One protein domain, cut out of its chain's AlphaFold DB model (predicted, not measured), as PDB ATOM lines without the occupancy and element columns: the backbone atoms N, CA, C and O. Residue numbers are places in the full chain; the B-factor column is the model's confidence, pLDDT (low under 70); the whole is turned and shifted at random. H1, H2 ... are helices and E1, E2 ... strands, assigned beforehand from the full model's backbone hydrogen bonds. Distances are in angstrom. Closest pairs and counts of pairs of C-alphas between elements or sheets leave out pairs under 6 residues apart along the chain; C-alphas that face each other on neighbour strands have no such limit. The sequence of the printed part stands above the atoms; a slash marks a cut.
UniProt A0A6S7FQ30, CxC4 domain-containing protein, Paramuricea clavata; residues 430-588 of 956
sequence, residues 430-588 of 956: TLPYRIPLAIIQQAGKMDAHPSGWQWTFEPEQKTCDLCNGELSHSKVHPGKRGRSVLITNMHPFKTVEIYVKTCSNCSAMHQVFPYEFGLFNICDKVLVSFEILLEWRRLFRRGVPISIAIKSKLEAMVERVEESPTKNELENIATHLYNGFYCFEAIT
ATOM      1  N   THR A 430     163.304 142.762 162.364       93.12
ATOM      2  CA  THR A 430     162.256 143.675 162.805       93.12
ATOM      3  C   THR A 430     160.975 143.467 162.000       93.12
ATOM      4  O   THR A 430     160.979 142.886 160.914       93.12
ATOM      5  N   LEU A 431     159.847 143.866 162.583       95.19
ATOM      6  CA  LEU A 431     158.535 143.865 161.942       95.19
ATOM      7  C   LEU A 431     157.936 145.271 162.012       95.19
ATOM      8  O   LEU A 431     157.942 145.865 163.091       95.19
ATOM      9  N   PRO A 432     157.329 145.787 160.932       94.12
ATOM     10  CA  PRO A 432     156.636 147.063 161.003       94.12
ATOM     11  C   PRO A 432     155.427 146.962 161.942       94.12
ATOM     12  O   PRO A 432     154.668 145.988 161.900       94.12
ATOM     13  N   TYR A 433     155.182 148.002 162.748       91.25
ATOM     14  CA  TYR A 433     153.995 148.066 163.612       91.25
ATOM     15  C   TYR A 433     152.691 147.846 162.841       91.25
ATOM     16  O   TYR A 433     151.797 147.111 163.281       91.25
ATOM     17  N   ARG A 434     152.598 148.484 161.668       90.62
ATOM     18  CA  ARG A 434     151.512 148.326 160.701       90.62
ATOM     19  C   ARG A 434     151.976 147.405 159.575       90.62
ATOM     20  O   ARG A 434     152.514 147.866 158.575       90.62
ATOM     21  N   ILE A 435     151.750 146.105 159.746       93.44
ATOM     22  CA  ILE A 435     152.017 145.114 158.698       93.44
ATOM     23  C   ILE A 435     151.097 145.406 157.495       93.44
ATOM     24  O   ILE A 435     149.889 145.578 157.699       93.44
ATOM     25  N   PRO A 436     151.622 145.470 156.256       95.75
ATOM     26  CA  PRO A 436     150.813 145.725 155.069       95.75
ATOM     27  C   PRO A 436     149.677 144.712 154.913       95.75
ATOM     28  O   PRO A 436     149.877 143.505 155.061       95.75
ATOM     29  N   LEU A 437     148.483 145.189 154.542       93.81
ATOM     30  CA  LEU A 437     147.307 144.329 154.361       93.81
ATOM     31  C   LEU A 437     147.556 143.222 153.326       93.81
ATOM     32  O   LEU A 437     147.104 142.094 153.518       93.81
ATOM     33  N   ALA A 438     148.328 143.531 152.278       94.06
ATOM     34  CA  ALA A 438     148.726 142.574 151.255       94.06
ATOM     35  C   ALA A 438     149.441 141.352 151.849       94.06
ATOM     36  O   ALA A 438     149.139 140.245 151.422       94.06
ATOM     37  N   ILE A 439     150.307 141.553 152.850       95.69
ATOM     38  CA  ILE A 439     151.054 140.498 153.550       95.69
ATOM     39  C   ILE A 439     150.143 139.719 154.503       95.69
ATOM     40  O   ILE A 439     150.150 138.491 154.502       95.69
ATOM     41  N   ILE A 440     149.299 140.414 155.276       93.50
ATOM     42  CA  ILE A 440     148.358 139.779 156.220       93.50
ATOM     43  C   ILE A 440     147.430 138.793 155.494       93.50
ATOM     44  O   ILE A 440     147.139 137.718 156.012       93.50
ATOM     45  N   GLN A 441     146.980 139.146 154.288       92.19
ATOM     46  CA  GLN A 441     146.051 138.337 153.499       92.19
ATOM     47  C   GLN A 441     146.700 137.132 152.798       92.19
ATOM     48  O   GLN A 441     145.963 136.273 152.317       92.19
ATOM     49  N   GLN A 442     148.035 137.033 152.723       91.50
ATOM     50  CA  GLN A 442     148.689 135.956 151.960       91.50
ATOM     51  C   GLN A 442     148.380 134.569 152.512       91.50
ATOM     52  O   GLN A 442     148.036 133.677 151.741       91.50
ATOM     53  N   ALA A 443     148.397 134.394 153.835       89.25
ATOM     54  CA  ALA A 443     148.057 133.111 154.444       89.25
ATOM     55  C   ALA A 443     146.630 132.658 154.077       89.25
ATOM     56  O   ALA A 443     146.419 131.499 153.733       89.25
ATOM     57  N   GLY A 444     145.666 133.586 154.066       87.31
ATOM     58  CA  GLY A 444     144.290 133.305 153.645       87.31
ATOM     59  C   GLY A 444     144.165 132.995 152.149       87.31
ATOM     60  O   GLY A 444     143.381 132.132 151.762       87.31
ATOM     61  N   LYS A 445     144.967 133.649 151.296       88.31
ATOM     62  CA  LYS A 445     145.034 133.330 149.859       88.31
ATOM     63  C   LYS A 445     145.593 131.930 149.621       88.31
ATOM     64  O   LYS A 445     145.027 131.201 148.818       88.31
ATOM     65  N   MET A 446     146.652 131.549 150.336       86.62
ATOM     66  CA  MET A 446     147.246 130.208 150.264       86.62
ATOM     67  C   MET A 446     146.289 129.134 150.788       86.62
ATOM     68  O   MET A 446     146.190 128.065 150.196       86.62
ATOM     69  N   ASP A 447     145.535 129.441 151.848       85.81
ATOM     70  CA  ASP A 447     144.454 128.583 152.334       85.81
ATOM     71  C   ASP A 447     143.366 128.367 151.265       85.81
ATOM     72  O   ASP A 447     142.863 127.260 151.120       85.81
ATOM     73  N   ALA A 448     142.998 129.401 150.505       84.19
ATOM     74  CA  ALA A 448     141.957 129.309 149.479       84.19
ATOM     75  C   ALA A 448     142.453 128.769 148.123       84.19
ATOM     76  O   ALA A 448     141.635 128.483 147.245       84.19
ATOM     77  N   HIS A 449     143.768 128.663 147.912       82.31
ATOM     78  CA  HIS A 449     144.329 128.323 146.608       82.31
ATOM     79  C   HIS A 449     144.191 126.816 146.303       82.31
ATOM     80  O   HIS A 449     144.534 125.993 147.153       82.31
ATOM     81  N   PRO A 450     143.788 126.411 145.078       72.12
ATOM     82  CA  PRO A 450     143.585 124.999 144.726       72.12
ATOM     83  C   PRO A 450     144.830 124.111 144.874       72.12
ATOM     84  O   PRO A 450     144.707 122.914 145.116       72.12
ATOM     85  N   SER A 451     146.028 124.684 144.728       72.00
ATOM     86  CA  SER A 451     147.300 123.963 144.905       72.00
ATOM     87  C   SER A 451     147.702 123.761 146.373       72.00
ATOM     88  O   SER A 451     148.652 123.027 146.635       72.00
ATOM     89  N   GLY A 452     147.016 124.413 147.319       72.00
ATOM     90  CA  GLY A 452     147.309 124.352 148.749       72.00
ATOM     91  C   GLY A 452     148.651 124.970 149.164       72.00
ATOM     92  O   GLY A 452     149.312 125.680 148.404       72.00
ATOM     93  N   TRP A 453     149.040 124.694 150.411       81.75
ATOM     94  CA  TRP A 453     150.296 125.150 151.010       81.75
ATOM     95  C   TRP A 453     151.518 124.409 150.456       81.75
ATOM     96  O   TRP A 453     151.474 123.206 150.201       81.75
ATOM     97  N   GLN A 454     152.649 125.116 150.372       74.19
ATOM     98  CA  GLN A 454     153.957 124.473 150.264       74.19
ATOM     99  C   GLN A 454     154.266 123.780 151.598       74.19
ATOM    100  O   GLN A 454     154.308 124.422 152.647       74.19
ATOM    101  N   TRP A 455     154.441 122.459 151.572       81.44
ATOM    102  CA  TRP A 455     154.644 121.654 152.785       81.44
ATOM    103  C   TRP A 455     156.078 121.698 153.315       81.44
ATOM    104  O   TRP A 455     156.336 121.179 154.398       81.44
ATOM    105  N   THR A 456     156.983 122.350 152.588       87.94
ATOM    106  CA  THR A 456     158.405 122.441 152.902       87.94
ATOM    107  C   THR A 456     158.848 123.898 152.873       87.94
ATOM    108  O   THR A 456     158.606 124.603 151.898       87.94
ATOM    109  N   PHE A 457     159.522 124.335 153.935       89.62
ATOM    110  CA  PHE A 457     160.055 125.683 154.089       89.62
ATOM    111  C   PHE A 457     161.567 125.628 154.311       89.62
ATOM    112  O   PHE A 457     162.034 124.951 155.233       89.62
ATOM    113  N   GLU A 458     162.331 126.381 153.519       90.19
ATOM    114  CA  GLU A 458     163.787 126.476 153.652       90.19
ATOM    115  C   GLU A 458     164.296 127.927 153.610       90.19
ATOM    116  O   GLU A 458     163.623 128.799 153.061       90.19
ATOM    117  N   PRO A 459     165.458 128.233 154.222       90.12
ATOM    118  CA  PRO A 459     166.017 129.580 154.183       90.12
ATOM    119  C   PRO A 459     166.504 129.930 152.771       90.12
ATOM    120  O   PRO A 459     167.314 129.200 152.198       90.12
ATOM    121  N   GLU A 460     166.074 131.068 152.231       87.50
ATOM    122  CA  GLU A 460     166.433 131.524 150.876       87.50
ATOM    123  C   GLU A 460     167.892 132.002 150.768       87.50
ATOM    124  O   GLU A 460     168.485 132.002 149.689       87.50
ATOM    125  N   GLN A 461     168.504 132.366 151.897       89.12
ATOM    126  CA  GLN A 461     169.854 132.919 151.947       89.12
ATOM    127  C   GLN A 461     170.905 131.919 151.437       89.12
ATOM    128  O   GLN A 461     170.850 130.711 151.711       89.12
ATOM    129  N   LYS A 462     171.897 132.445 150.708       88.88
ATOM    130  CA  LYS A 462     173.096 131.710 150.256       88.88
ATOM    131  C   LYS A 462     174.336 132.047 151.089       88.88
ATOM    132  O   LYS A 462     175.191 131.191 151.290       88.88
ATOM    133  N   THR A 463     174.400 133.270 151.606       93.62
ATOM    134  CA  THR A 463     175.458 133.779 152.485       93.62
ATOM    135  C   THR A 463     174.871 134.171 153.840       93.62
ATOM    136  O   THR A 463     173.671 134.396 153.975       93.62
ATOM    137  N   CYS A 464     175.705 134.193 154.877       92.69
ATOM    138  CA  CYS A 464     175.281 134.503 156.235       92.69
ATOM    139  C   CYS A 464     175.070 136.009 156.440       92.69
ATOM    140  O   CYS A 464     176.032 136.764 156.403       92.69
ATOM    141  N   ASP A 465     173.856 136.440 156.790       91.12
ATOM    142  CA  ASP A 465     173.532 137.853 157.075       91.12
ATOM    143  C   ASP A 465     174.261 138.441 158.308       91.12
ATOM    144  O   ASP A 465     174.131 139.632 158.615       91.12
ATOM    145  N   LEU A 466     175.004 137.625 159.067       91.31
ATOM    146  CA  LEU A 466     175.822 138.089 160.190       91.31
ATOM    147  C   LEU A 466     177.269 138.392 159.781       91.31
ATOM    148  O   LEU A 466     177.758 139.466 160.118       91.31
ATOM    149  N   CYS A 467     177.943 137.468 159.086       91.50
ATOM    150  CA  CYS A 467     179.379 137.563 158.777       91.50
ATOM    151  C   CYS A 467     179.737 137.364 157.293       91.50
ATOM    152  O   CYS A 467     180.913 137.218 156.970       91.50
ATOM    153  N   ASN A 468     178.745 137.300 156.403       91.12
ATOM    154  CA  ASN A 468     178.872 137.044 154.961       91.12
ATOM    155  C   ASN A 468     179.550 135.716 154.569       91.12
ATOM    156  O   ASN A 468     179.826 135.500 153.392       91.12
ATOM    157  N   GLY A 469     179.782 134.799 155.514       89.94
ATOM    158  CA  GLY A 469     180.315 133.464 155.228       89.94
ATOM    159  C   GLY A 469     179.323 132.565 154.481       89.94
ATOM    160  O   GLY A 469     178.113 132.797 154.509       89.94
ATOM    161  N   GLU A 470     179.825 131.507 153.847       91.94
ATOM    162  CA  GLU A 470     178.998 130.543 153.113       91.94
ATOM    163  C   GLU A 470     178.056 129.756 154.039       91.94
ATOM    164  O   GLU A 470     178.397 129.403 155.177       91.94
ATOM    165  N   LEU A 471     176.842 129.486 153.554       92.25
ATOM    166  CA  LEU A 471     175.854 128.675 154.259       92.25
ATOM    167  C   LEU A 471     175.898 127.220 153.793       92.25
ATOM    168  O   LEU A 471     176.055 126.927 152.610       92.25
ATOM    169  N   SER A 472     175.692 126.297 154.731       90.12
ATOM    170  CA  SER A 472     175.525 124.882 154.408       90.12
ATOM    171  C   SER A 472     174.285 124.635 153.542       90.12
ATOM    172  O   SER A 472     173.342 125.426 153.528       90.12
ATOM    173  N   HIS A 473     174.218 123.452 152.930       88.00
ATOM    174  CA  HIS A 473     172.961 122.927 152.392       88.00
ATOM    175  C   HIS A 473     171.860 122.879 153.465       88.00
ATOM    176  O   HIS A 473     172.158 122.777 154.662       88.00
ATOM    177  N   SER A 474     170.602 122.937 153.019       87.56
ATOM    178  CA  SER A 474     169.408 122.827 153.862       87.56
ATOM    179  C   SER A 474     169.420 121.501 154.629       87.56
ATOM    180  O   SER A 474     169.535 120.425 154.044       87.56
ATOM    181  N   LYS A 475     169.320 121.566 155.958       85.94
ATOM    182  CA  LYS A 475     169.277 120.400 156.854       85.94
ATOM    183  C   LYS A 475     168.095 120.512 157.806       85.94
ATOM    184  O   LYS A 475     167.615 121.604 158.094       85.94
ATOM    185  N   VAL A 476     167.614 119.380 158.311       77.69
ATOM    186  CA  VAL A 476     166.576 119.378 159.352       77.69
ATOM    187  C   VAL A 476     167.160 119.964 160.639       77.69
ATOM    188  O   VAL A 476     168.309 119.685 160.982       77.69
ATOM    189  N   HIS A 477     166.369 120.763 161.360       74.75
ATOM    190  CA  HIS A 477     166.806 121.389 162.607       74.75
ATOM    191  C   HIS A 477     167.403 120.359 163.598       74.75
ATOM    192  O   HIS A 477     166.743 119.357 163.912       74.75
ATOM    193  N   PRO A 478     168.604 120.606 164.160       63.28
ATOM    194  CA  PRO A 478     169.231 119.715 165.136       63.28
ATOM    195  C   PRO A 478     168.321 119.451 166.348       63.28
ATOM    196  O   PRO A 478     167.769 120.375 166.944       63.28
ATOM    197  N   GLY A 479     168.118 118.185 166.724       58.91
ATOM    198  CA  GLY A 479     167.302 117.826 167.894       58.91
ATOM    199  C   GLY A 479     165.779 117.941 167.709       58.91
ATOM    200  O   GLY A 479     165.047 118.015 168.703       58.91
ATOM    201  N   LYS A 480     165.266 117.942 166.469       64.00
ATOM    202  CA  LYS A 480     163.820 117.946 166.181       64.00
ATOM    203  C   LYS A 480     163.122 116.715 166.791       64.00
ATOM    204  O   LYS A 480     163.068 115.650 166.192       64.00
ATOM    205  N   ARG A 481     162.516 116.874 167.975       56.72
ATOM    206  CA  ARG A 481     161.525 115.931 168.533       56.72
ATOM    207  C   ARG A 481     160.111 116.404 168.195       56.72
ATOM    208  O   ARG A 481     159.731 117.493 168.623       56.72
ATOM    209  N   GLY A 482     159.354 115.638 167.414       62.19
ATOM    210  CA  GLY A 482     157.978 115.975 167.017       62.19
ATOM    211  C   GLY A 482     157.848 116.793 165.722       62.19
ATOM    212  O   GLY A 482     158.827 117.360 165.223       62.19
ATOM    213  N   ARG A 483     156.620 116.824 165.192       77.94
ATOM    214  CA  ARG A 483     156.229 117.456 163.919       77.94
ATOM    215  C   ARG A 483     156.187 118.986 164.033       77.94
ATOM    216  O   ARG A 483     155.940 119.509 165.117       77.94
ATOM    217  N   SER A 484     156.460 119.684 162.929       88.81
ATOM    218  CA  SER A 484     156.242 121.132 162.830       88.81
ATOM    219  C   SER A 484     154.829 121.367 162.309       88.81
ATOM    220  O   SER A 484     154.359 120.618 161.453       88.81
ATOM    221  N   VAL A 485     154.141 122.357 162.858       91.50
ATOM    222  CA  VAL A 485     152.703 122.542 162.683       91.50
ATOM    223  C   VAL A 485     152.414 123.925 162.114       91.50
ATOM    224  O   VAL A 485     152.939 124.920 162.604       91.50
ATOM    225  N   LEU A 486     151.554 123.982 161.106       92.62
ATOM    226  CA  LEU A 486     150.998 125.202 160.543       92.62
ATOM    227  C   LEU A 486     149.659 125.530 161.220       92.62
ATOM    228  O   LEU A 486     148.796 124.665 161.391       92.62
ATOM    229  N   ILE A 487     149.495 126.789 161.616       93.44
ATOM    230  CA  ILE A 487     148.309 127.323 162.284       93.44
ATOM    231  C   ILE A 487     147.800 128.524 161.487       93.44
ATOM    232  O   ILE A 487     148.309 129.640 161.610       93.44
ATOM    233  N   THR A 488     146.766 128.276 160.688       92.88
ATOM    234  CA  THR A 488     145.990 129.285 159.959       92.88
ATOM    235  C   THR A 488     144.518 129.200 160.358       92.88
ATOM    236  O   THR A 488     144.104 128.282 161.072       92.88
ATOM    237  N   ASN A 489     143.708 130.177 159.943       88.38
ATOM    238  CA  ASN A 489     142.287 130.182 160.284       88.38
ATOM    239  C   ASN A 489     141.507 129.056 159.586       88.38
ATOM    240  O   ASN A 489     140.548 128.569 160.188       88.38
ATOM    241  N   MET A 490     141.906 128.636 158.377       84.12
ATOM    242  CA  MET A 490     141.195 127.614 157.592       84.12
ATOM    243  C   MET A 490     141.774 126.205 157.759       84.12
ATOM    244  O   MET A 490     141.009 125.249 157.841       84.12
ATOM    245  N   HIS A 491     143.101 126.064 157.856       81.94
ATOM    246  CA  HIS A 491     143.778 124.763 157.910       81.94
ATOM    247  C   HIS A 491     144.673 124.618 159.153       81.94
ATOM    248  O   HIS A 491     145.896 124.492 159.033       81.94
ATOM    249  N   PRO A 492     144.100 124.622 160.371       87.19
ATOM    250  CA  PRO A 492     144.891 124.484 161.584       87.19
ATOM    251  C   PRO A 492     145.463 123.064 161.728       87.19
ATOM    252  O   PRO A 492     144.890 122.081 161.259       87.19
ATOM    253  N   PHE A 493     146.594 122.960 162.423       90.69
ATOM    254  CA  PHE A 493     147.263 121.708 162.798       90.69
ATOM    255  C   PHE A 493     147.889 120.889 161.658       90.69
ATOM    256  O   PHE A 493     148.324 119.756 161.879       90.69
ATOM    257  N   LYS A 494     148.007 121.447 160.448       88.25
ATOM    258  CA  LYS A 494     148.660 120.744 159.336       88.25
ATOM    259  C   LYS A 494     150.161 120.591 159.579       88.25
ATOM    260  O   LYS A 494     150.816 121.496 160.085       88.25
ATOM    261  N   THR A 495     150.712 119.432 159.226       89.19
ATOM    262  CA  THR A 495     152.146 119.161 159.392       89.19
ATOM    263  C   THR A 495     152.943 119.773 158.245       89.19
ATOM    264  O   THR A 495     152.561 119.617 157.091       89.19
ATOM    265  N   VAL A 496     154.057 120.428 158.570       89.69
ATOM    266  CA  VAL A 496     155.003 121.010 157.609       89.69
ATOM    267  C   VAL A 496     156.437 120.584 157.926       89.69
ATOM    268  O   VAL A 496     156.777 120.214 159.057       89.69
ATOM    269  N   GLU A 497     157.303 120.655 156.928       88.88
ATOM    270  CA  GLU A 497     158.740 120.462 157.044       88.88
ATOM    271  C   GLU A 497     159.451 121.812 157.024       88.88
ATOM    272  O   GLU A 497     159.173 122.673 156.196       88.88
ATOM    273  N   ILE A 498     160.364 122.009 157.974       90.12
ATOM    274  CA  ILE A 498     161.129 123.245 158.124       90.12
ATOM    275  C   ILE A 498     162.600 122.858 158.179       90.12
ATOM    276  O   ILE A 498     162.993 122.011 158.995       90.12
ATOM    277  N   TYR A 499     163.380 123.476 157.302       90.06
ATOM    278  CA  TYR A 499     164.817 123.296 157.172       90.06
ATOM    279  C   TYR A 499     165.569 124.518 157.698       90.06
ATOM    280  O   TYR A 499     165.043 125.630 157.774       90.06
ATOM    281  N   VAL A 500     166.830 124.298 158.055       91.75
ATOM    282  CA  VAL A 500     167.772 125.323 158.501       91.75
ATOM    283  C   VAL A 500     169.075 125.218 157.720       91.75
ATOM    284  O   VAL A 500     169.433 124.146 157.224       91.75
ATOM    285  N   LYS A 501     169.807 126.326 157.640       92.94
ATOM    286  CA  LYS A 501     171.180 126.368 157.121       92.94
ATOM    287  C   LYS A 501     172.118 126.850 158.221       92.94
ATOM    288  O   LYS A 501     171.727 127.686 159.034       92.94
ATOM    289  N   THR A 502     173.344 126.349 158.263       91.75
ATOM    290  CA  THR A 502     174.346 126.771 159.254       91.75
ATOM    291  C   THR A 502     175.506 127.450 158.546       91.75
ATOM    292  O   THR A 502     175.985 126.953 157.528       91.75
ATOM    293  N   CYS A 503     175.956 128.587 159.072       92.75
ATOM    294  CA  CYS A 503     177.130 129.278 158.551       92.75
ATOM    295  C   CYS A 503     178.412 128.506 158.875       92.75
ATOM    296  O   CYS A 503     178.619 128.107 160.020       92.75
ATOM    297  N   SER A 504     179.296 128.350 157.891       88.19
ATOM    298  CA  SER A 504     180.599 127.698 158.071       88.19
ATOM    299  C   SER A 504     181.569 128.502 158.946       88.19
ATOM    300  O   SER A 504     182.400 127.909 159.625       88.19
ATOM    301  N   ASN A 505     181.447 129.834 158.967       88.06
ATOM    302  CA  ASN A 505     182.363 130.729 159.682       88.06
ATOM    303  C   ASN A 505     181.912 131.006 161.131       88.06
ATOM    304  O   ASN A 505     182.588 130.642 162.085       88.06
ATOM    305  N   CYS A 506     180.732 131.612 161.327       89.25
ATOM    306  CA  CYS A 506     180.252 131.984 162.668       89.25
ATOM    307  C   CYS A 506     179.360 130.925 163.338       89.25
ATOM    308  O   CYS A 506     178.896 131.132 164.459       89.25
ATOM    309  N   SER A 507     179.076 129.807 162.658       89.75
ATOM    310  CA  SER A 507     178.166 128.752 163.135       89.75
ATOM    311  C   SER A 507     176.731 129.215 163.448       89.75
ATOM    312  O   SER A 507     175.979 128.482 164.089       89.75
ATOM    313  N   ALA A 508     176.318 130.406 162.991       91.00
ATOM    314  CA  ALA A 508     174.948 130.886 163.153       91.00
ATOM    315  C   ALA A 508     173.958 130.035 162.344       91.00
ATOM    316  O   ALA A 508     174.220 129.663 161.195       91.00
ATOM    317  N   MET A 509     172.801 129.748 162.940       91.38
ATOM    318  CA  MET A 509     171.722 128.985 162.321       91.38
ATOM    319  C   MET A 509     170.692 129.917 161.669       91.38
ATOM    320  O   MET A 509     169.977 130.664 162.336       91.38
ATOM    321  N   HIS A 510     170.570 129.822 160.350       92.25
ATOM    322  CA  HIS A 510     169.544 130.496 159.566       92.25
ATOM    323  C   HIS A 510     168.257 129.671 159.589       92.25
ATOM    324  O   HIS A 510     168.195 128.577 159.029       92.25
ATOM    325  N   GLN A 511     167.233 130.216 160.247       91.25
ATOM    326  CA  GLN A 511     165.872 129.675 160.275       91.25
ATOM    327  C   GLN A 511     164.964 130.470 159.345       91.25
ATOM    328  O   GLN A 511     165.116 131.690 159.224       91.25
ATOM    329  N   VAL A 512     163.972 129.797 158.763       91.25
ATOM    330  CA  VAL A 512     162.989 130.420 157.871       91.25
ATOM    331  C   VAL A 512     162.279 131.576 158.577       91.25
ATOM    332  O   VAL A 512     161.887 131.470 159.742       91.25
ATOM    333  N   PHE A 513     162.106 132.687 157.866       91.19
ATOM    334  CA  PHE A 513     161.266 133.802 158.286       91.19
ATOM    335  C   PHE A 513     160.238 134.085 157.185       91.19
ATOM    336  O   PHE A 513     160.503 134.893 156.300       91.19
ATOM    337  N   PRO A 514     159.092 133.381 157.193       91.62
ATOM    338  CA  PRO A 514     158.143 133.378 156.078       91.62
ATOM    339  C   PRO A 514     157.230 134.622 156.075       91.62
ATOM    340  O   PRO A 514     156.005 134.512 156.000       91.62
ATOM    341  N   TYR A 515     157.832 135.815 156.155       92.56
ATOM    342  CA  TYR A 515     157.131 137.102 156.194       92.56
ATOM    343  C   TYR A 515     156.253 137.312 154.956       92.56
ATOM    344  O   TYR A 515     155.084 137.656 155.105       92.56
ATOM    345  N   GLU A 516     156.772 137.008 153.764       91.00
ATOM    346  CA  GLU A 516     156.044 137.138 152.492       91.00
ATOM    347  C   GLU A 516     154.801 136.241 152.413       91.00
ATOM    348  O   GLU A 516     153.846 136.560 151.713       91.00
ATOM    349  N   PHE A 517     154.756 135.151 153.185       91.06
ATOM    350  CA  PHE A 517     153.584 134.274 153.285       91.06
ATOM    351  C   PHE A 517     152.592 134.717 154.368       91.06
ATOM    352  O   PHE A 517     151.582 134.050 154.602       91.06
ATOM    353  N   GLY A 518     152.871 135.818 155.066       93.81
ATOM    354  CA  GLY A 518     152.082 136.266 156.205       93.81
ATOM    355  C   GLY A 518     152.181 135.321 157.406       93.81
ATOM    356  O   GLY A 518     151.212 135.190 158.157       93.81
ATOM    357  N   LEU A 519     153.315 134.631 157.571       94.81
ATOM    358  CA  LEU A 519     153.544 133.634 158.616       94.81
ATOM    359  C   LEU A 519     154.675 134.050 159.567       94.81
ATOM    360  O   LEU A 519     155.672 134.660 159.184       94.81
ATOM    361  N   PHE A 520     154.553 133.626 160.821       95.94
ATOM    362  CA  PHE A 520     155.548 133.806 161.866       95.94
ATOM    363  C   PHE A 520     156.070 132.455 162.354       95.94
ATOM    364  O   PHE A 520     155.287 131.568 162.697       95.94
ATOM    365  N   ASN A 521     157.395 132.303 162.396       93.75
ATOM    366  CA  ASN A 521     158.055 131.061 162.786       93.75
ATOM    367  C   ASN A 521     158.437 131.052 164.273       93.75
ATOM    368  O   ASN A 521     159.154 131.937 164.743       93.75
ATOM    369  N   ILE A 522     157.999 130.014 164.988       93.88
ATOM    370  CA  ILE A 522     158.253 129.794 166.411       93.88
ATOM    371  C   ILE A 522     158.947 128.440 166.602       93.88
ATOM    372  O   ILE A 522     158.337 127.376 166.449       93.88
ATOM    373  N   CYS A 523     160.220 128.480 166.996       88.44
ATOM    374  CA  CYS A 523     161.082 127.331 167.293       88.44
ATOM    375  C   CYS A 523     161.180 126.278 166.170       88.44
ATOM    376  O   CYS A 523     161.490 125.125 166.469       88.44
ATOM    377  N   ASP A 524     160.836 126.609 164.919       89.69
ATOM    378  CA  ASP A 524     160.586 125.642 163.833       89.69
ATOM    379  C   ASP A 524     159.576 124.539 164.217       89.69
ATOM    380  O   ASP A 524     159.578 123.431 163.669       89.69
ATOM    381  N   LYS A 525     158.714 124.815 165.200       89.69
ATOM    382  CA  LYS A 525     157.663 123.917 165.695       89.69
ATOM    383  C   LYS A 525     156.284 124.399 165.314       89.69
ATOM    384  O   LYS A 525     155.425 123.568 165.044       89.69
ATOM    385  N   VAL A 526     156.081 125.710 165.294       92.94
ATOM    386  CA  VAL A 526     154.797 126.319 164.970       92.94
ATOM    387  C   VAL A 526     155.022 127.448 163.970       92.94
ATOM    388  O   VAL A 526     155.762 128.386 164.257       92.94
ATOM    389  N   LEU A 527     154.375 127.358 162.810       94.50
ATOM    390  CA  LEU A 527     154.161 128.484 161.908       94.50
ATOM    391  C   LEU A 527     152.750 129.010 162.155       94.50
ATOM    392  O   LEU A 527     151.789 128.259 162.018       94.50
ATOM    393  N   VAL A 528     152.612 130.275 162.536       96.12
ATOM    394  CA  VAL A 528     151.308 130.899 162.817       96.12
ATOM    395  C   VAL A 528     151.089 132.100 161.907       96.12
ATOM    396  O   VAL A 528     152.024 132.859 161.663       96.12
ATOM    397  N   SER A 529     149.875 132.290 161.392       96.12
ATOM    398  CA  SER A 529     149.584 133.442 160.533       96.12
ATOM    399  C   SER A 529     149.589 134.773 161.296       96.12
ATOM    400  O   SER A 529     149.165 134.860 162.455       96.12
ATOM    401  N   PHE A 530     150.023 135.847 160.629       96.56
ATOM    402  CA  PHE A 530     149.959 137.203 161.180       96.56
ATOM    403  C   PHE A 530     148.527 137.633 161.481       96.56
ATOM    404  O   PHE A 530     148.315 138.385 162.426       96.56
ATOM    405  N   GLU A 531     147.542 137.137 160.734       94.94
ATOM    406  CA  GLU A 531     146.129 137.393 161.013       94.94
ATOM    407  C   GLU A 531     145.750 136.991 162.450       94.94
ATOM    408  O   GLU A 531     145.160 137.791 163.177       94.94
ATOM    409  N   ILE A 532     146.169 135.799 162.893       96.19
ATOM    410  CA  ILE A 532     145.908 135.293 164.249       96.19
ATOM    411  C   ILE A 532     146.680 136.106 165.295       96.19
ATOM    412  O   ILE A 532     146.113 136.501 166.314       96.19
ATOM    413  N   LEU A 533     147.960 136.407 165.051       97.44
ATOM    414  CA  LEU A 533     148.767 137.217 165.974       97.44
ATOM    415  C   LEU A 533     148.198 138.636 166.142       97.44
ATOM    416  O   LEU A 533     148.157 139.165 167.253       97.44
ATOM    417  N   LEU A 534     147.701 139.243 165.062       96.38
ATOM    418  CA  LEU A 534     147.061 140.560 165.083       96.38
ATOM    419  C   LEU A 534     145.675 140.526 165.744       96.38
ATOM    420  O   LEU A 534     145.307 141.478 166.435       96.38
ATOM    421  N   GLU A 535     144.909 139.444 165.580       95.38
ATOM    422  CA  GLU A 535     143.675 139.201 166.339       95.38
ATOM    423  C   GLU A 535     143.969 139.142 167.843       95.38
ATOM    424  O   GLU A 535     143.339 139.850 168.633       95.38
ATOM    425  N   TRP A 536     144.984 138.376 168.247       95.06
ATOM    426  CA  TRP A 536     145.412 138.306 169.640       95.06
ATOM    427  C   TRP A 536     145.928 139.638 170.167       95.06
ATOM    428  O   TRP A 536     145.564 140.003 171.278       95.06
ATOM    429  N   ARG A 537     146.674 140.418 169.375       94.19
ATOM    430  CA  ARG A 537     147.068 141.791 169.732       94.19
ATOM    431  C   ARG A 537     145.840 142.657 170.033       94.19
ATOM    432  O   ARG A 537     145.841 143.394 171.015       94.19
ATOM    433  N   ARG A 538     144.765 142.562 169.240       90.81
ATOM    434  CA  ARG A 538     143.506 143.297 169.499       90.81
ATOM    435  C   ARG A 538     142.828 142.846 170.794       90.81
ATOM    436  O   ARG A 538     142.351 143.691 171.548       90.81
ATOM    437  N   LEU A 539     142.783 141.544 171.070       86.75
ATOM    438  CA  LEU A 539     142.238 141.012 172.326       86.75
ATOM    439  C   LEU A 539     143.091 141.431 173.532       86.75
ATOM    440  O   LEU A 539     142.552 141.862 174.552       86.75
ATOM    441  N   PHE A 540     144.412 141.375 173.383       86.38
ATOM    442  CA  PHE A 540     145.390 141.786 174.382       86.38
ATOM    443  C   PHE A 540     145.212 143.259 174.765       86.38
ATOM    444  O   PHE A 540     145.068 143.566 175.943       86.38
ATOM    445  N   ARG A 541     145.072 144.159 173.778       84.44
ATOM    446  CA  ARG A 541     144.762 145.589 174.001       84.44
ATOM    447  C   ARG A 541     143.507 145.819 174.843       84.44
ATOM    448  O   ARG A 541     143.446 146.758 175.628       84.44
ATOM    449  N   ARG A 542     142.511 144.940 174.714       76.88
ATOM    450  CA  ARG A 542     141.256 144.989 175.484       76.88
ATOM    451  C   ARG A 542     141.387 144.397 176.897       76.88
ATOM    452  O   ARG A 542     140.391 144.334 177.617       76.88
ATOM    453  N   GLY A 543     142.581 143.961 177.298       73.19
ATOM    454  CA  GLY A 543     142.857 143.349 178.600       73.19
ATOM    455  C   GLY A 543     142.476 141.868 178.683       73.19
ATOM    456  O   GLY A 543     142.230 141.365 179.779       73.19
ATOM    457  N   VAL A 544     142.368 141.163 177.550       79.69
ATOM    458  CA  VAL A 544     142.201 139.700 177.548       79.69
ATOM    459  C   VAL A 544     143.572 139.051 177.762       79.69
ATOM    460  O   VAL A 544     144.486 139.309 176.977       79.69
ATOM    461  N   PRO A 545     143.740 138.174 178.767       81.25
ATOM    462  CA  PRO A 545     144.991 137.451 178.958       81.25
ATOM    463  C   PRO A 545     145.346 136.634 177.721       81.25
ATOM    464  O   PRO A 545     144.542 135.826 177.251       81.25
ATOM    465  N   ILE A 546     146.571 136.799 177.222       87.25
ATOM    466  CA  ILE A 546     147.004 136.133 175.989       87.25
ATOM    467  C   ILE A 546     146.901 134.603 176.083       87.25
ATOM    468  O   ILE A 546     146.523 133.944 175.123       87.25
ATOM    469  N   SER A 547     147.141 134.030 177.265       87.12
ATOM    470  CA  SER A 547     146.983 132.593 177.506       87.12
ATOM    471  C   SER A 547     145.539 132.114 177.330       87.12
ATOM    472  O   SER A 547     145.330 130.991 176.879       87.12
ATOM    473  N   ILE A 548     144.550 132.954 177.654       85.81
ATOM    474  CA  ILE A 548     143.129 132.673 177.422       85.81
ATOM    475  C   ILE A 548     142.827 132.800 175.930       85.81
ATOM    476  O   ILE A 548     142.263 131.873 175.358       85.81
ATOM    477  N   ALA A 549     143.272 133.881 175.279       89.31
ATOM    478  CA  ALA A 549     143.057 134.087 173.844       89.31
ATOM    479  C   ALA A 549     143.618 132.928 172.995       89.31
ATOM    480  O   ALA A 549     142.939 132.435 172.096       89.31
ATOM    481  N   ILE A 550     144.821 132.446 173.326       92.81
ATOM    482  CA  ILE A 550     145.448 131.289 172.674       92.81
ATOM    483  C   ILE A 550     144.629 130.020 172.913       92.81
ATOM    484  O   ILE A 550     144.281 129.336 171.953       92.81
ATOM    485  N   LYS A 551     144.304 129.697 174.172       90.69
ATOM    486  CA  LYS A 551     143.578 128.460 174.509       90.69
ATOM    487  C   LYS A 551     142.206 128.412 173.852       90.69
ATOM    488  O   LYS A 551     141.902 127.429 173.192       90.69
ATOM    489  N   SER A 552     141.438 129.496 173.941       89.62
ATOM    490  CA  SER A 552     140.117 129.589 173.317       89.62
ATOM    491  C   SER A 552     140.186 129.477 171.790       89.62
ATOM    492  O   SER A 552     139.351 128.803 171.191       89.62
ATOM    493  N   LYS A 553     141.200 130.073 171.143       93.06
ATOM    494  CA  LYS A 553     141.397 129.935 169.689       93.06
ATOM    495  C   LYS A 553     141.759 128.499 169.296       93.06
ATOM    496  O   LYS A 553     141.213 127.992 168.319       93.06
ATOM    497  N   LEU A 554     142.647 127.846 170.050       93.81
ATOM    498  CA  LEU A 554     143.029 126.450 169.813       93.81
ATOM    499  C   LEU A 554     141.847 125.497 170.018       93.81
ATOM    500  O   LEU A 554     141.633 124.630 169.179       93.81
ATOM    501  N   GLU A 555     141.052 125.681 171.073       90.62
ATOM    502  CA  GLU A 555     139.832 124.898 171.329       90.62
ATOM    503  C   GLU A 555     138.845 125.014 170.155       90.62
ATOM    504  O   GLU A 555     138.418 123.997 169.613       90.62
ATOM    505  N   ALA A 556     138.592 126.229 169.660       90.44
ATOM    506  CA  ALA A 556     137.739 126.456 168.487       90.44
ATOM    507  C   ALA A 556     138.326 125.914 167.163       90.44
ATOM    508  O   ALA A 556     137.605 125.693 166.190       90.44
ATOM    509  N   MET A 557     139.648 125.749 167.062       92.38
ATOM    510  CA  MET A 557     140.293 125.107 165.907       92.38
ATOM    511  C   MET A 557     140.167 123.585 165.960       92.38
ATOM    512  O   MET A 557     140.003 122.963 164.914       92.38
ATOM    513  N   VAL A 558     140.222 122.989 167.154       91.38
ATOM    514  CA  VAL A 558     140.099 121.536 167.353       91.38
ATOM    515  C   VAL A 558     138.733 121.024 166.896       91.38
ATOM    516  O   VAL A 558     138.657 119.957 166.302       91.38
ATOM    517  N   GLU A 559     137.669 121.804 167.094       86.19
ATOM    518  CA  GLU A 559     136.315 121.454 166.634       86.19
ATOM    519  C   GLU A 559     136.166 121.413 165.102       86.19
ATOM    520  O   GLU A 559     135.190 120.866 164.595       86.19
ATOM    521  N   ARG A 560     137.121 121.989 164.357       85.06
ATOM    522  CA  ARG A 560     137.073 122.124 162.891       85.06
ATOM    523  C   ARG A 560     137.955 121.122 162.146       85.06
ATOM    524  O   ARG A 560     138.005 121.174 160.920       85.06
ATOM    525  N   VAL A 561     138.658 120.236 162.853       86.31
ATOM    526  CA  VAL A 561     139.554 119.236 162.251       86.31
ATOM    527  C   VAL A 561     139.087 117.814 162.544       86.31
ATOM    528  O   VAL A 561     138.619 117.521 163.639       86.31
ATOM    529  N   GLU A 562     139.244 116.923 161.564       78.00
ATOM    530  CA  GLU A 562     138.907 115.499 161.712       78.00
ATOM    531  C   GLU A 562     139.878 114.782 162.665       78.00
ATOM    532  O   GLU A 562     139.460 114.000 163.518       78.00
ATOM    533  N   GLU A 563     141.175 115.098 162.567       81.31
ATOM    534  CA  GLU A 563     142.220 114.591 163.457       81.31
ATOM    535  C   GLU A 563     142.653 115.672 164.454       81.31
ATOM    536  O   GLU A 563     143.459 116.556 164.152       81.31
ATOM    537  N   SER A 564     142.118 115.603 165.672       78.25
ATOM    538  CA  SER A 564     142.477 116.532 166.743       78.25
ATOM    539  C   SER A 564     143.837 116.184 167.370       78.25
ATOM    540  O   SER A 564     144.051 115.016 167.720       78.25
ATOM    541  N   PRO A 565     144.722 117.167 167.630       86.44
ATOM    542  CA  PRO A 565     145.928 116.941 168.419       86.44
ATOM    543  C   PRO A 565     145.594 116.458 169.835       86.44
ATOM    544  O   PRO A 565     144.556 116.799 170.411       86.44
ATOM    545  N   THR A 566     146.502 115.696 170.442       88.19
ATOM    546  CA  THR A 566     146.346 115.271 171.837       88.19
ATOM    547  C   THR A 566     146.382 116.471 172.785       88.19
ATOM    548  O   THR A 566     146.993 117.501 172.505       88.19
ATOM    549  N   LYS A 567     145.796 116.328 173.980       86.38
ATOM    550  CA  LYS A 567     145.810 117.397 174.995       86.38
ATOM    551  C   LYS A 567     147.227 117.895 175.323       86.38
ATOM    552  O   LYS A 567     147.436 119.091 175.481       86.38
ATOM    553  N   ASN A 568     148.197 116.983 175.390       87.62
ATOM    554  CA  ASN A 568     149.594 117.324 175.659       87.62
ATOM    555  C   ASN A 568     150.239 118.083 174.484       87.62
ATOM    556  O   ASN A 568     151.016 119.009 174.697       87.62
ATOM    557  N   GLU A 569     149.907 117.728 173.239       87.62
ATOM    558  CA  GLU A 569     150.350 118.481 172.059       87.62
ATOM    559  C   GLU A 569     149.741 119.884 172.027       87.62
ATOM    560  O   GLU A 569     150.467 120.842 171.774       87.62
ATOM    561  N   LEU A 570     148.455 120.032 172.362       90.69
ATOM    562  CA  LEU A 570     147.801 121.341 172.464       90.69
ATOM    563  C   LEU A 570     148.440 122.223 173.541       90.69
ATOM    564  O   LEU A 570     148.672 123.405 173.297       90.69
ATOM    565  N   GLU A 571     148.772 121.667 174.709       90.25
ATOM    566  CA  GLU A 571     149.471 122.403 175.773       90.25
ATOM    567  C   GLU A 571     150.879 122.854 175.333       90.25
ATOM    568  O   GLU A 571     151.279 123.994 175.597       90.25
ATOM    569  N   ASN A 572     151.606 122.014 174.589       90.19
ATOM    570  CA  ASN A 572     152.905 122.378 174.014       90.19
ATOM    571  C   ASN A 572     152.777 123.468 172.938       90.19
ATOM    572  O   ASN A 572     153.522 124.449 172.966       90.19
ATOM    573  N   ILE A 573     151.812 123.337 172.020       92.56
ATOM    574  CA  ILE A 573     151.516 124.341 170.986       92.56
ATOM    575  C   ILE A 573     151.147 125.675 171.643       92.56
ATOM    576  O   ILE A 573     151.696 126.709 171.270       92.56
ATOM    577  N   ALA A 574     150.286 125.663 172.663       94.00
ATOM    578  CA  ALA A 574     149.901 126.862 173.402       94.00
ATOM    579  C   ALA A 574     151.107 127.550 174.062       94.00
ATOM    580  O   ALA A 574     151.196 128.776 174.050       94.00
ATOM    581  N   THR A 575     152.053 126.774 174.597       91.88
ATOM    582  CA  THR A 575     153.292 127.302 175.194       91.88
ATOM    583  C   THR A 575     154.186 127.962 174.142       91.88
ATOM    584  O   THR A 575     154.683 129.068 174.359       91.88
ATOM    585  N   HIS A 576     154.350 127.333 172.975       93.38
ATOM    586  CA  HIS A 576     155.083 127.933 171.859       93.38
ATOM    587  C   HIS A 576     154.409 129.219 171.374       93.38
ATOM    588  O   HIS A 576     155.080 130.238 171.250       93.38
ATOM    589  N   LEU A 577     153.091 129.211 171.174       96.00
ATOM    590  CA  LEU A 577     152.326 130.392 170.763       96.00
ATOM    591  C   LEU A 577     152.409 131.535 171.778       96.00
ATOM    592  O   LEU A 577     152.479 132.691 171.374       96.00
ATOM    593  N   TYR A 578     152.456 131.227 173.075       94.44
ATOM    594  CA  TYR A 578     152.621 132.227 174.130       94.44
ATOM    595  C   TYR A 578     153.958 132.968 173.996       94.44
ATOM    596  O   TYR A 578     153.977 134.195 173.909       94.44
ATOM    597  N   ASN A 579     155.069 132.231 173.890       93.50
ATOM    598  CA  ASN A 579     156.390 132.824 173.650       93.50
ATOM    599  C   ASN A 579     156.458 133.517 172.281       93.50
ATOM    600  O   ASN A 579     157.067 134.576 172.142       93.50
ATOM    601  N   GLY A 580     155.805 132.925 171.280       95.38
ATOM    602  CA  GLY A 580     155.677 133.457 169.931       95.38
ATOM    603  C   GLY A 580     155.006 134.821 169.897       95.38
ATOM    604  O   GLY A 580     155.516 135.713 169.231       95.38
ATOM    605  N   PHE A 581     153.925 135.013 170.656       96.75
ATOM    606  CA  PHE A 581     153.236 136.297 170.759       96.75
ATOM    607  C   PHE A 581     154.137 137.380 171.354       96.75
ATOM    608  O   PHE A 581     154.285 138.442 170.757       96.75
ATOM    609  N   TYR A 582     154.796 137.117 172.486       95.56
ATOM    610  CA  TYR A 582     155.693 138.113 173.080       95.56
ATOM    611  C   TYR A 582     156.920 138.392 172.211       95.56
ATOM    612  O   TYR A 582     157.336 139.540 172.122       95.56
ATOM    613  N   CYS A 583     157.462 137.395 171.508       96.38
ATOM    614  CA  CYS A 583     158.524 137.631 170.532       96.38
ATOM    615  C   CYS A 583     158.040 138.446 169.333       96.38
ATOM    616  O   CYS A 583     158.749 139.350 168.902       96.38
ATOM    617  N   PHE A 584     156.847 138.157 168.811       97.31
ATOM    618  CA  PHE A 584     156.208 138.939 167.756       97.31
ATOM    619  C   PHE A 584     156.049 140.399 168.189       97.31
ATOM    620  O   PHE A 584     156.430 141.306 167.451       97.31
ATOM    621  N   GLU A 585     155.567 140.638 169.411       96.44
ATOM    622  CA  GLU A 585     155.492 141.989 169.956       96.44
ATOM    623  C   GLU A 585     156.884 142.599 170.173       96.44
ATOM    624  O   GLU A 585     157.055 143.772 169.857       96.44
ATOM    625  N   ALA A 586     157.885 141.853 170.641       95.88
ATOM    626  CA  ALA A 586     159.225 142.377 170.919       95.88
ATOM    627  C   ALA A 586     160.007 142.791 169.667       95.88
ATOM    628  O   ALA A 586     160.733 143.777 169.712       95.88
ATOM    629  N   ILE A 587     159.846 142.083 168.546       95.75
ATOM    630  CA  ILE A 587     160.496 142.454 167.276       95.75
ATOM    631  C   ILE A 587     159.683 143.463 166.456       95.75
ATOM    632  O   ILE A 587     160.152 143.933 165.424       95.75
ATOM    633  N   THR A 588     158.447 143.759 166.869       95.56
ATOM    634  CA  THR A 588     157.646 144.800 166.226       95.56
ATOM    635  C   THR A 588     158.242 146.165 166.572       95.56
ATOM    636  O   THR A 588     158.287 146.540 167.742       95.56
TER     637      THR A 588
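Overview. This is residues 430 to 588 of the 956 residues of the protein "CxC4 domain-containing protein" of Paramuricea clavata (UniProt A0A6S7FQ30). A curled, strongly twisted sheet of five strands has the helix H5 crossing over its short strands E1, E5 and E4, while its long strand E2 runs on past them and makes a hairpin with E3 at the far end of the model. H4 packs on H5 and, at one end, on H3; the small helices H1 and H2 lie near the first residues of H3, and residues 456 to 457 and 475 to 476 of a long stretch with no named element pair with E2. The printed part has 159 residues with five named helices and five named strands in the order H1 H2 E1 E2 E3 E4 E5 H3 H4 H5, of the mixed class, helices and strands. The sheet, in the order E3 E2 E1 E5 E4, is mixed; the whole is compact, with a radius of gyration of the C-alphas of 16.1 A and spans of 45 by 34 by 32 A.

Arrangement. H1, residues 437 to 440, and H2, residues 442 to 448, meet only through their tight link. E1, residues 484 to 487, and E2, residues 494 to 502, form a hairpin at 123 degrees, with N 486 and O 494 2.8 A apart. E2 and E3, residues 509 to 511, form a hairpin at 149 degrees, with N 510 and O 501 2.8 A apart. E1, E2 and E3 make a meander, each strand the antiparallel neighbour of the one before. The pairing is staggered: E2 pairs with E1 over residues 494 to 496 and with E3 over residues 500 to 502. E4, residues 519 to 522, and E5, residues 526 to 529, form a hairpin at 153 degrees, with N 520 and O 528 2.8 A apart. E5 is the parallel neighbour of E1 at 20 degrees, with N 527 and O 485 2.8 A apart. From edge strand E3 to edge strand E4 the way across the sheet turns by 225 degrees. H3, residues 530 to 541, only grazes the sheet, with residues 530 to 533, and H2 only grazes it, with residues 442 to 444. H1 and H3 are close but not clearly touching; their closest C-alphas, of Ile 440 and Glu 531, are 5.8 A apart. H3 and H4, residues 546 to 558, form a helical hairpin and touch at Phe 540 and Ile 546, C-alphas 6.1 A apart, opposite ways at a steep tilt of 44 degrees. H4 touches H5, residues 567 to 587, opposite ways at a steep tilt of 48 degrees; the closest C-alphas, of Ile 550 and Ala 574, are 6.3 A apart. H5 is on the sheet at a height of 9.0 A, over E1, E5 and E4, and runs across the strands at 70 degrees to E1 on the local plane; with it the sheet makes two layers, a helix on one face of a sheet. H2, H3, H4 and H5 have every O i to N i+4 pair within hydrogen-bond range; H1 is too short for such a pair.

Along the chain. H1 begins at C-alpha 437 (147.307, 144.329, 154.361). E2 measures 26.4 A and ends at C-alpha 502 (174.346, 126.771, 159.254); E1, E4 and E5 measure 10.1, 9.9 and 9.9 A. H3 measures 16.2 A, H4 18.3 A and H5 30.1 A, ending at C-alpha 587 (160.496, 142.454, 167.276). H1, H2 and E3 are shorter, 5.0, 9.8 and 6.2 A.

Size, cuts and confidence. The two C-alphas farthest apart, of Asn 505 and Glu 559, are 47.5 A apart. The printed part has no cut, and its first and last C-alphas, of Thr 430 and Thr 588, are 5.8 A apart. The link from H2 to E1, residues 449 to 483, is long. Mean pLDDT of the printed part is 88.8; residues 478 to 482 are under 70.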